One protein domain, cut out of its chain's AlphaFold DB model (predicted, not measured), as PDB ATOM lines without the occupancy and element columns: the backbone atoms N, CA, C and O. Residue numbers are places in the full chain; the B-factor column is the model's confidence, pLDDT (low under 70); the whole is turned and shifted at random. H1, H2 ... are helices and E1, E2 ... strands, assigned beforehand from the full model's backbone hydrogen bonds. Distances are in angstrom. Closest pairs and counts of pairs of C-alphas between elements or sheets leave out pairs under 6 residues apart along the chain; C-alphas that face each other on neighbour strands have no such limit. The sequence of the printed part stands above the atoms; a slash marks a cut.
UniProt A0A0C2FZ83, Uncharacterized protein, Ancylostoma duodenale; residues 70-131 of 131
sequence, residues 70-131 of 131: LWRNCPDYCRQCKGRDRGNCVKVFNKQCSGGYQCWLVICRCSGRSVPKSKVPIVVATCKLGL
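What this domain is: This is residues 70 to 131 of the 131 residues of an uncharacterized protein of Ancylostoma duodenale (UniProt A0A0C2FZ83). A long hairpin of two strands, E1 and E2, makes the length of the domain, and the short helix H1 packs on it near the end where E1 begins and E2 ends. The second short helix, H2, packs on H1 away from the hairpin, with H1 between them. The printed part has 62 residues, with two named helices and two named strands in the order H1, E1, E2, H2; the sheet is E1 - E2, antiparallel, and the class is mixed, helices and strands. The whole is loose, with a radius of gyration of the C-alphas of 14.4 A, and spans 47 by 23 by 14 A, only just a rod.

How they stand to each other: H1, residues 74 to 82, comes closest to E1, residues 84 to 96, at the C-alphas of Pro 75 and Gly 87, 4.0 A apart. E1 and E2, residues 102 to 114, form a hairpin, antiparallel at 158 degrees. N 92 and O 105, 2.7 A apart, and N 109 and O 88, 2.8 A apart, are within hydrogen-bond range. The closest C-alphas of H1 and E2 are those of Cys 78 and Cys 110, 5.3 A apart. H1 and H2, residues 121 to 129, touch, with the C-alphas of Cys 81 and Cys 127 closest at 5.4 A; they are only just about perpendicular, at 72 degrees. E1 and H2 are apart. In H1 and H2 every O i to N i+4 pair is within hydrogen-bond range.

Where its parts are: H1 begins at C-alpha 74 (42.671, -2.646, 39.407) and is 10.6 A long. E1 measures 31.4 A and E2 34.0 A. H2, 12.6 A long, ends at C-alpha 129 (46.946, -0.902, 53.033).

The domain as a whole: The C-alphas of Gly 99 and Lys 119, the two farthest apart, are 46.8 A apart. The printed part has no cut, and no link is long. Its mean pLDDT is 70.8; residues 70 to 73, 91 to 107 and 128 to 131 are under 70.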
ATOM      1  N   LEU A  70      43.985   6.133  47.644       50.94
ATOM      2  CA  LEU A  70      43.145   4.954  47.806       50.94
ATOM      3  C   LEU A  70      42.936   4.388  46.389       50.94
ATOM      4  O   LEU A  70      42.159   4.950  45.621       50.94
ATOM      5  N   TRP A  71      43.739   3.394  45.989       53.12
ATOM      6  CA  TRP A  71      43.890   2.839  44.626       53.12
ATOM      7  C   TRP A  71      42.713   3.081  43.669       53.12
ATOM      8  O   TRP A  71      41.621   2.560  43.874       53.12
ATOM      9  N   ARG A  72      42.942   3.863  42.601       54.66
ATOM     10  CA  ARG A  72      41.888   4.272  41.655       54.66
ATOM     11  C   ARG A  72      41.391   3.125  40.769       54.66
ATOM     12  O   ARG A  72      40.190   3.044  40.561       54.66
ATOM     13  N   ASN A  73      42.277   2.226  40.318       67.88
ATOM     14  CA  ASN A  73      41.958   1.156  39.364       67.88
ATOM     15  C   ASN A  73      42.709  -0.160  39.672       67.88
ATOM     16  O   ASN A  73      43.864  -0.147  40.099       67.88
ATOM     17  N   CYS A  74      42.079  -1.299  39.367       77.00
ATOM     18  CA  CYS A  74      42.671  -2.646  39.407       77.00
ATOM     19  C   CYS A  74      43.992  -2.800  38.602       77.00
ATOM     20  O   CYS A  74      44.974  -3.288  39.170       77.00
ATOM     21  N   PRO A  75      44.093  -2.367  37.325       78.94
ATOM     22  CA  PRO A  75      45.342  -2.472  36.561       78.94
ATOM     23  C   PRO A  75      46.503  -1.679  37.177       78.94
ATOM     24  O   PRO A  75      47.625  -2.184  37.236       78.94
ATOM     25  N   ASP A  76      46.240  -0.480  37.701       79.06
ATOM     26  CA  ASP A  76      47.262   0.356  38.340       79.06
ATOM     27  C   ASP A  76      47.804  -0.279  39.623       79.06
ATOM     28  O   ASP A  76      49.018  -0.292  39.841       79.06
ATOM     29  N   TYR A  77      46.932  -0.879  40.438       78.75
ATOM     30  CA  TYR A  77      47.351  -1.658  41.605       78.75
ATOM     31  C   TYR A  77      48.213  -2.857  41.205       78.75
ATOM     32  O   TYR A  77      49.279  -3.094  41.781       78.75
ATOM     33  N   CYS A  78      47.787  -3.612  40.191       84.12
ATOM     34  CA  CYS A  78      48.541  -4.767  39.718       84.12
ATOM     35  C   CYS A  78      49.939  -4.373  39.242       84.12
ATOM     36  O   CYS A  78      50.912  -5.040  39.603       84.12
ATOM     37  N   ARG A  79      50.056  -3.252  38.529       85.88
ATOM     38  CA  ARG A  79      51.333  -2.723  38.047       85.88
ATOM     39  C   ARG A  79      52.223  -2.234  39.179       85.88
ATOM     40  O   ARG A  79      53.378  -2.640  39.271       85.88
ATOM     41  N   GLN A  80      51.689  -1.389  40.054       84.50
ATOM     42  CA  GLN A  80      52.493  -0.666  41.037       84.50
ATOM     43  C   GLN A  80      52.790  -1.498  42.295       84.50
ATOM     44  O   GLN A  80      53.905  -1.415  42.806       84.50
ATOM     45  N   CYS A  81      51.852  -2.341  42.750       82.12
ATOM     46  CA  CYS A  81      51.985  -3.138  43.979       82.12
ATOM     47  C   CYS A  81      52.392  -4.586  43.744       82.12
ATOM     48  O   CYS A  81      53.267  -5.129  44.430       82.12
ATOM     49  N   LYS A  82      51.717  -5.257  42.807       84.38
ATOM     50  CA  LYS A  82      51.945  -6.684  42.543       84.38
ATOM     51  C   LYS A  82      53.044  -6.904  41.506       84.38
ATOM     52  O   LYS A  82      53.626  -7.984  41.501       84.38
ATOM     53  N   GLY A  83      53.399  -5.879  40.729       87.69
ATOM     54  CA  GLY A  83      54.427  -5.956  39.692       87.69
ATOM     55  C   GLY A  83      53.971  -6.796  38.505       87.69
ATOM     56  O   GLY A  83      54.736  -7.615  38.013       87.69
ATOM     57  N   ARG A  84      52.713  -6.657  38.078       88.50
ATOM     58  CA  ARG A  84      52.132  -7.333  36.906       88.50
ATOM     59  C   ARG A  84      51.689  -6.304  35.873       88.50
ATOM     60  O   ARG A  84      51.144  -5.275  36.254       88.50
ATOM     61  N   ASP A  85      51.903  -6.561  34.587       86.38
ATOM     62  CA  ASP A  85      51.548  -5.603  33.529       86.38
ATOM     63  C   ASP A  85      50.033  -5.418  33.357       86.38
ATOM     64  O   ASP A  85      49.603  -4.353  32.916       86.38
ATOM     65  N   ARG A  86      49.217  -6.419  33.721       82.56
ATOM     66  CA  ARG A  86      47.754  -6.374  33.572       82.56
ATOM     67  C   ARG A  86      47.025  -6.712  34.870       82.56
ATOM     68  O   ARG A  86      47.482  -7.509  35.690       82.56
ATOM     69  N   GLY A  87      45.837  -6.136  35.018       82.75
ATOM     70  CA  GLY A  87      44.878  -6.457  36.069       82.75
ATOM     71  C   GLY A  87      43.464  -6.304  35.539       82.75
ATOM     72  O   GLY A  87      43.168  -5.287  34.915       82.75
ATOM     73  N   ASN A  88      42.612  -7.302  35.762       80.88
ATOM     74  CA  ASN A  88      41.206  -7.233  35.377       80.88
ATOM     75  C   ASN A  88      40.286  -7.573  36.550       80.88
ATOM     76  O   ASN A  88      40.591  -8.441  37.369       80.88
ATOM     77  N   CYS A  89      39.143  -6.900  36.595       75.38
ATOM     78  CA  CYS A  89      38.075  -7.179  37.537       75.38
ATOM     79  C   CYS A  89      37.330  -8.438  37.073       75.38
ATOM     80  O   CYS A  89      36.699  -8.446  36.016       75.38
ATOM     81  N   VAL A  90      37.417  -9.518  37.846       74.81
ATOM     82  CA  VAL A  90      36.759 -10.794  37.550       74.81
ATOM     83  C   VAL A  90      35.664 -11.063  38.573       74.81
ATOM     84  O   VAL A  90      35.876 -10.934  39.778       74.81
ATOM     85  N   LYS A  91      34.482 -11.434  38.075       68.62
ATOM     86  CA  LYS A  91      33.362 -11.889  38.900       68.62
ATOM     87  C   LYS A  91      33.676 -13.301  39.386       68.62
ATOM     88  O   LYS A  91      33.795 -14.220  38.582       68.62
ATOM     89  N   VAL A  92      33.835 -13.457  40.690       65.19
ATOM     90  CA  VAL A  92      34.003 -14.732  41.376       65.19
ATOM     91  C   VAL A  92      32.748 -14.992  42.186       65.19
ATOM     92  O   VAL A  92      32.256 -14.131  42.916       65.19
ATOM     93  N   PHE A  93      32.213 -16.195  42.032       60.72
ATOM     94  CA  PHE A  93      31.103 -16.653  42.842       60.72
ATOM     95  C   PHE A  93      31.620 -16.936  44.254       60.72
ATOM     96  O   PHE A  93      32.436 -17.836  44.437       60.72
ATOM     97  N   ASN A  94      31.203 -16.128  45.230       58.19
ATOM     98  CA  ASN A  94      31.696 -16.258  46.604       58.19
ATOM     99  C   ASN A  94      30.721 -17.049  47.493       58.19
ATOM    100  O   ASN A  94      31.152 -17.636  48.476       58.19
ATOM    101  N   LYS A  95      29.419 -17.099  47.156       52.19
ATOM    102  CA  LYS A  95      28.393 -17.943  47.809       52.19
ATOM    103  C   LYS A  95      26.988 -17.676  47.261       52.19
ATOM    104  O   LYS A  95      26.736 -16.639  46.645       52.19
ATOM    105  N   GLN A  96      26.061 -18.593  47.545       46.28
ATOM    106  CA  GLN A  96      24.624 -18.332  47.431       46.28
ATOM    107  C   GLN A  96      24.208 -17.321  48.504       46.28
ATOM    108  O   GLN A  96      24.572 -17.459  49.673       46.28
ATOM    109  N   CYS A  97      23.470 -16.295  48.101       49.81
ATOM    110  CA  CYS A  97      22.848 -15.363  49.029       49.81
ATOM    111  C   CYS A  97      21.434 -15.837  49.377       49.81
ATOM    112  O   CYS A  97      20.778 -16.498  48.566       49.81
ATOM    113  N   SER A  98      20.971 -15.519  50.591       39.12
ATOM    114  CA  SER A  98      19.593 -15.797  51.010       39.12
ATOM    115  C   SER A  98      18.611 -15.217  49.990       39.12
ATOM    116  O   SER A  98      18.782 -14.088  49.539       39.12
ATOM    117  N   GLY A  99      17.627 -16.021  49.581       50.31
ATOM    118  CA  GLY A  99      16.661 -15.660  48.535       50.31
ATOM    119  C   GLY A  99      16.944 -16.239  47.141       50.31
ATOM    120  O   GLY A  99      16.249 -15.883  46.198       50.31
ATOM    121  N   GLY A 100      17.932 -17.130  46.981       39.94
ATOM    122  CA  GLY A 100      18.182 -17.833  45.709       39.94
ATOM    123  C   GLY A 100      18.969 -17.023  44.672       39.94
ATOM    124  O   GLY A 100      19.206 -17.497  43.560       39.94
ATOM    125  N   TYR A 101      19.426 -15.825  45.035       39.31
ATOM    126  CA  TYR A 101      20.248 -14.979  44.178       39.31
ATOM    127  C   TYR A 101      21.731 -15.358  44.279       39.31
ATOM    128  O   TYR A 101      22.274 -15.617  45.358       39.31
ATOM    129  N   GLN A 102      22.411 -15.378  43.131       44.75
ATOM    130  CA  GLN A 102      23.854 -15.585  43.066       44.75
ATOM    131  C   GLN A 102      24.583 -14.272  43.362       44.75
ATOM    132  O   GLN A 102      24.432 -13.294  42.629       44.75
ATOM    133  N   CYS A 103      25.388 -14.257  44.424       49.94
ATOM    134  CA  CYS A 103      26.216 -13.110  44.763       49.94
ATOM    135  C   CYS A 103      27.571 -13.195  44.062       49.94
ATOM    136  O   CYS A 103      28.361 -14.121  44.271       49.94
ATOM    137  N   TRP A 104      27.835 -12.194  43.225       48.94
ATOM    138  CA  TRP A 104      29.082 -12.050  42.489       48.94
ATOM    139  C   TRP A 104      30.000 -11.105  43.254       48.94
ATOM    140  O   TRP A 104      29.730  -9.908  43.354       48.94
ATOM    141  N   LEU A 105      31.109 -11.631  43.759       55.44
ATOM    142  CA  LEU A 105      32.203 -10.808  44.249       55.44
ATOM    143  C   LEU A 105      33.056 -10.397  43.052       55.44
ATOM    144  O   LEU A 105      33.407 -11.249  42.242       55.44
ATOM    145  N   VAL A 106      33.421  -9.126  42.917       60.50
ATOM    146  CA  VAL A 106      34.343  -8.707  41.858       60.50
ATOM    147  C   VAL A 106      35.710  -8.454  42.468       60.50
ATOM    148  O   VAL A 106      35.957  -7.445  43.123       60.50
ATOM    149  N   ILE A 107      36.621  -9.387  42.231       69.69
ATOM    150  CA  ILE A 107      38.008  -9.268  42.674       69.69
ATOM    151  C   ILE A 107      38.867  -8.756  41.524       69.69
ATOM    152  O   ILE A 107      38.608  -9.046  40.356       69.69
ATOM    153  N   CYS A 108      39.932  -8.030  41.832       75.31
ATOM    154  CA  CYS A 108      40.952  -7.746  40.833       75.31
ATOM    155  C   CYS A 108      41.917  -8.923  40.745       75.31
ATOM    156  O   CYS A 108      42.558  -9.313  41.727       75.31
ATOM    157  N   ARG A 109      42.067  -9.459  39.544       82.81
ATOM    158  CA  ARG A 109      43.029 -10.507  39.242       82.81
ATOM    159  C   ARG A 109      44.152  -9.914  38.410       82.81
ATOM    160  O   ARG A 109      43.938  -9.465  37.287       82.81
ATOM    161  N   CYS A 110      45.356  -9.924  38.969       85.94
ATOM    162  CA  CYS A 110      46.558  -9.513  38.256       85.94
ATOM    163  C   CYS A 110      47.049 -10.644  37.349       85.94
ATOM    164  O   CYS A 110      47.010 -11.816  37.726       85.94
ATOM    165  N   SER A 111      47.504 -10.323  36.145       86.81
ATOM    166  CA  SER A 111      47.960 -11.297  35.149       86.81
ATOM    167  C   SER A 111      49.050 -10.705  34.258       86.81
ATOM    168  O   SER A 111      49.273  -9.499  34.263       86.81
ATOM    169  N   GLY A 112      49.726 -11.579  33.511       88.81
ATOM    170  CA  GLY A 112      50.767 -11.215  32.555       88.81
ATOM    171  C   GLY A 112      52.185 -11.157  33.143       88.81
ATOM    172  O   GLY A 112      52.498 -11.840  34.129       88.81
ATOM    173  N   ARG A 113      53.070 -10.415  32.475       89.06
ATOM    174  CA  ARG A 113      54.515 -10.370  32.739       89.06
ATOM    175  C   ARG A 113      54.826  -9.609  34.023       89.06
ATOM    176  O   ARG A 113      54.098  -8.705  34.432       89.06
ATOM    177  N   SER A 114      55.936  -9.985  34.649       89.50
ATOM    178  CA  SER A 114      56.443  -9.284  35.822       89.50
ATOM    179  C   SER A 114      57.075  -7.958  35.407       89.50
ATOM    180  O   SER A 114      57.976  -7.932  34.572       89.50
ATOM    181  N   VAL A 115      56.602  -6.862  35.994       89.06
ATOM    182  CA  VAL A 115      57.129  -5.506  35.797       89.06
ATOM    183  C   VAL A 115      57.714  -4.981  37.108       89.06
ATOM    184  O   VAL A 115      57.227  -5.350  38.184       89.06
ATOM    185  N   PRO A 116      58.753  -4.128  37.057       86.75
ATOM    186  CA  PRO A 116      59.307  -3.522  38.259       86.75
ATOM    187  C   PRO A 116      58.231  -2.711  38.988       86.75
ATOM    188  O   PRO A 116      57.539  -1.883  38.396       86.75
ATOM    189  N   LYS A 117      58.092  -2.984  40.288       86.62
ATOM    190  CA  LYS A 117      57.141  -2.306  41.174       86.62
ATOM    191  C   LYS A 117      57.533  -0.849  41.388       86.62
ATOM    192  O   LYS A 117      58.699  -0.475  41.236       86.62
ATOM    193  N   SER A 118      56.561  -0.044  41.811       83.50
ATOM    194  CA  SER A 118      56.837   1.335  42.208       83.50
ATOM    195  C   SER A 118      57.726   1.359  43.454       83.50
ATOM    196  O   SER A 118      57.472   0.638  44.417       83.50
ATOM    197  N   LYS A 119      58.770   2.194  43.430       83.62
ATOM    198  CA  LYS A 119      59.673   2.430  44.573       83.62
ATOM    199  C   LYS A 119      59.256   3.642  45.408       83.62
ATOM    200  O   LYS A 119      59.911   3.960  46.395       83.62
ATOM    201  N   VAL A 120      58.192   4.339  45.005       83.62
ATOM    202  CA  VAL A 120      57.743   5.551  45.693       83.62
ATOM    203  C   VAL A 120      57.168   5.152  47.062       83.62
ATOM    204  O   VAL A 120      56.236   4.346  47.108       83.62
ATOM    205  N   PRO A 121      57.672   5.706  48.180       75.81
ATOM    206  CA  PRO A 121      57.336   5.232  49.525       75.81
ATOM    207  C   PRO A 121      55.842   5.351  49.849       75.81
ATOM    208  O   PRO A 121      55.273   4.430  50.429       75.81
ATOM    209  N   ILE A 122      55.176   6.419  49.395       76.69
ATOM    210  CA  ILE A 122      53.725   6.588  49.582       76.69
ATOM    211  C   ILE A 122      52.915   5.515  48.842       76.69
ATOM    212  O   ILE A 122      51.902   5.031  49.343       76.69
ATOM    213  N   VAL A 123      53.387   5.084  47.671       74.06
ATOM    214  CA  VAL A 123      52.745   4.039  46.869       74.06
ATOM    215  C   VAL A 123      52.956   2.677  47.524       74.06
ATOM    216  O   VAL A 123      52.023   1.897  47.644       74.06
ATOM    217  N   VAL A 124      54.155   2.397  48.034       76.88
ATOM    218  CA  VAL A 124      54.448   1.137  48.737       76.88
ATOM    219  C   VAL A 124      53.673   1.029  50.054       76.88
ATOM    220  O   VAL A 124      53.140  -0.037  50.363       76.88
ATOM    221  N   ALA A 125      53.572   2.121  50.816       75.69
ATOM    222  CA  ALA A 125      52.782   2.165  52.044       75.69
ATOM    223  C   ALA A 125      51.295   1.909  51.755       75.69
ATOM    224  O   ALA A 125      50.677   1.054  52.382       75.69
ATOM    225  N   THR A 126      50.745   2.563  50.733       70.88
ATOM    226  CA  THR A 126      49.346   2.367  50.320       70.88
ATOM    227  C   THR A 126      49.101   1.022  49.634       70.88
ATOM    228  O   THR A 126      47.986   0.515  49.692       70.88
ATOM    229  N   CYS A 127      50.110   0.380  49.038       75.06
ATOM    230  CA  CYS A 127      50.018  -1.003  48.549       75.06
ATOM    231  C   CYS A 127      49.791  -2.008  49.679       75.06
ATOM    232  O   CYS A 127      49.088  -2.995  49.477       75.06
ATOM    233  N   LYS A 128      50.405  -1.773  50.847       65.31
ATOM    234  CA  LYS A 128      50.238  -2.619  52.039       65.31
ATOM    235  C   LYS A 128      48.892  -2.408  52.730       65.31
ATOM    236  O   LYS A 128      48.444  -3.301  53.426       65.31
ATOM    237  N   LEU A 129      48.280  -1.242  52.528       63.59
ATOM    238  CA  LEU A 129      46.946  -0.902  53.033       63.59
ATOM    239  C   LEU A 129      45.827  -1.221  52.023       63.59
ATOM    240  O   LEU A 129      44.653  -1.111  52.347       63.59
ATOM    241  N   GLY A 130      46.187  -1.554  50.779       58.66
ATOM    242  CA  GLY A 130      45.278  -1.755  49.646       58.66
ATOM    243  C   GLY A 130      44.881  -3.212  49.413       58.66
ATOM    244  O   GLY A 130      44.812  -3.623  48.251       58.66
ATOM    245  N   LEU A 131      44.740  -3.974  50.500       45.38
ATOM    246  CA  LEU A 131      44.052  -5.263  50.667       45.38
ATOM    247  C   LEU A 131      44.275  -5.737  52.104       45.38
ATOM    248  O   LEU A 131      45.463  -5.927  52.453       45.38
TER     249      LEU A 131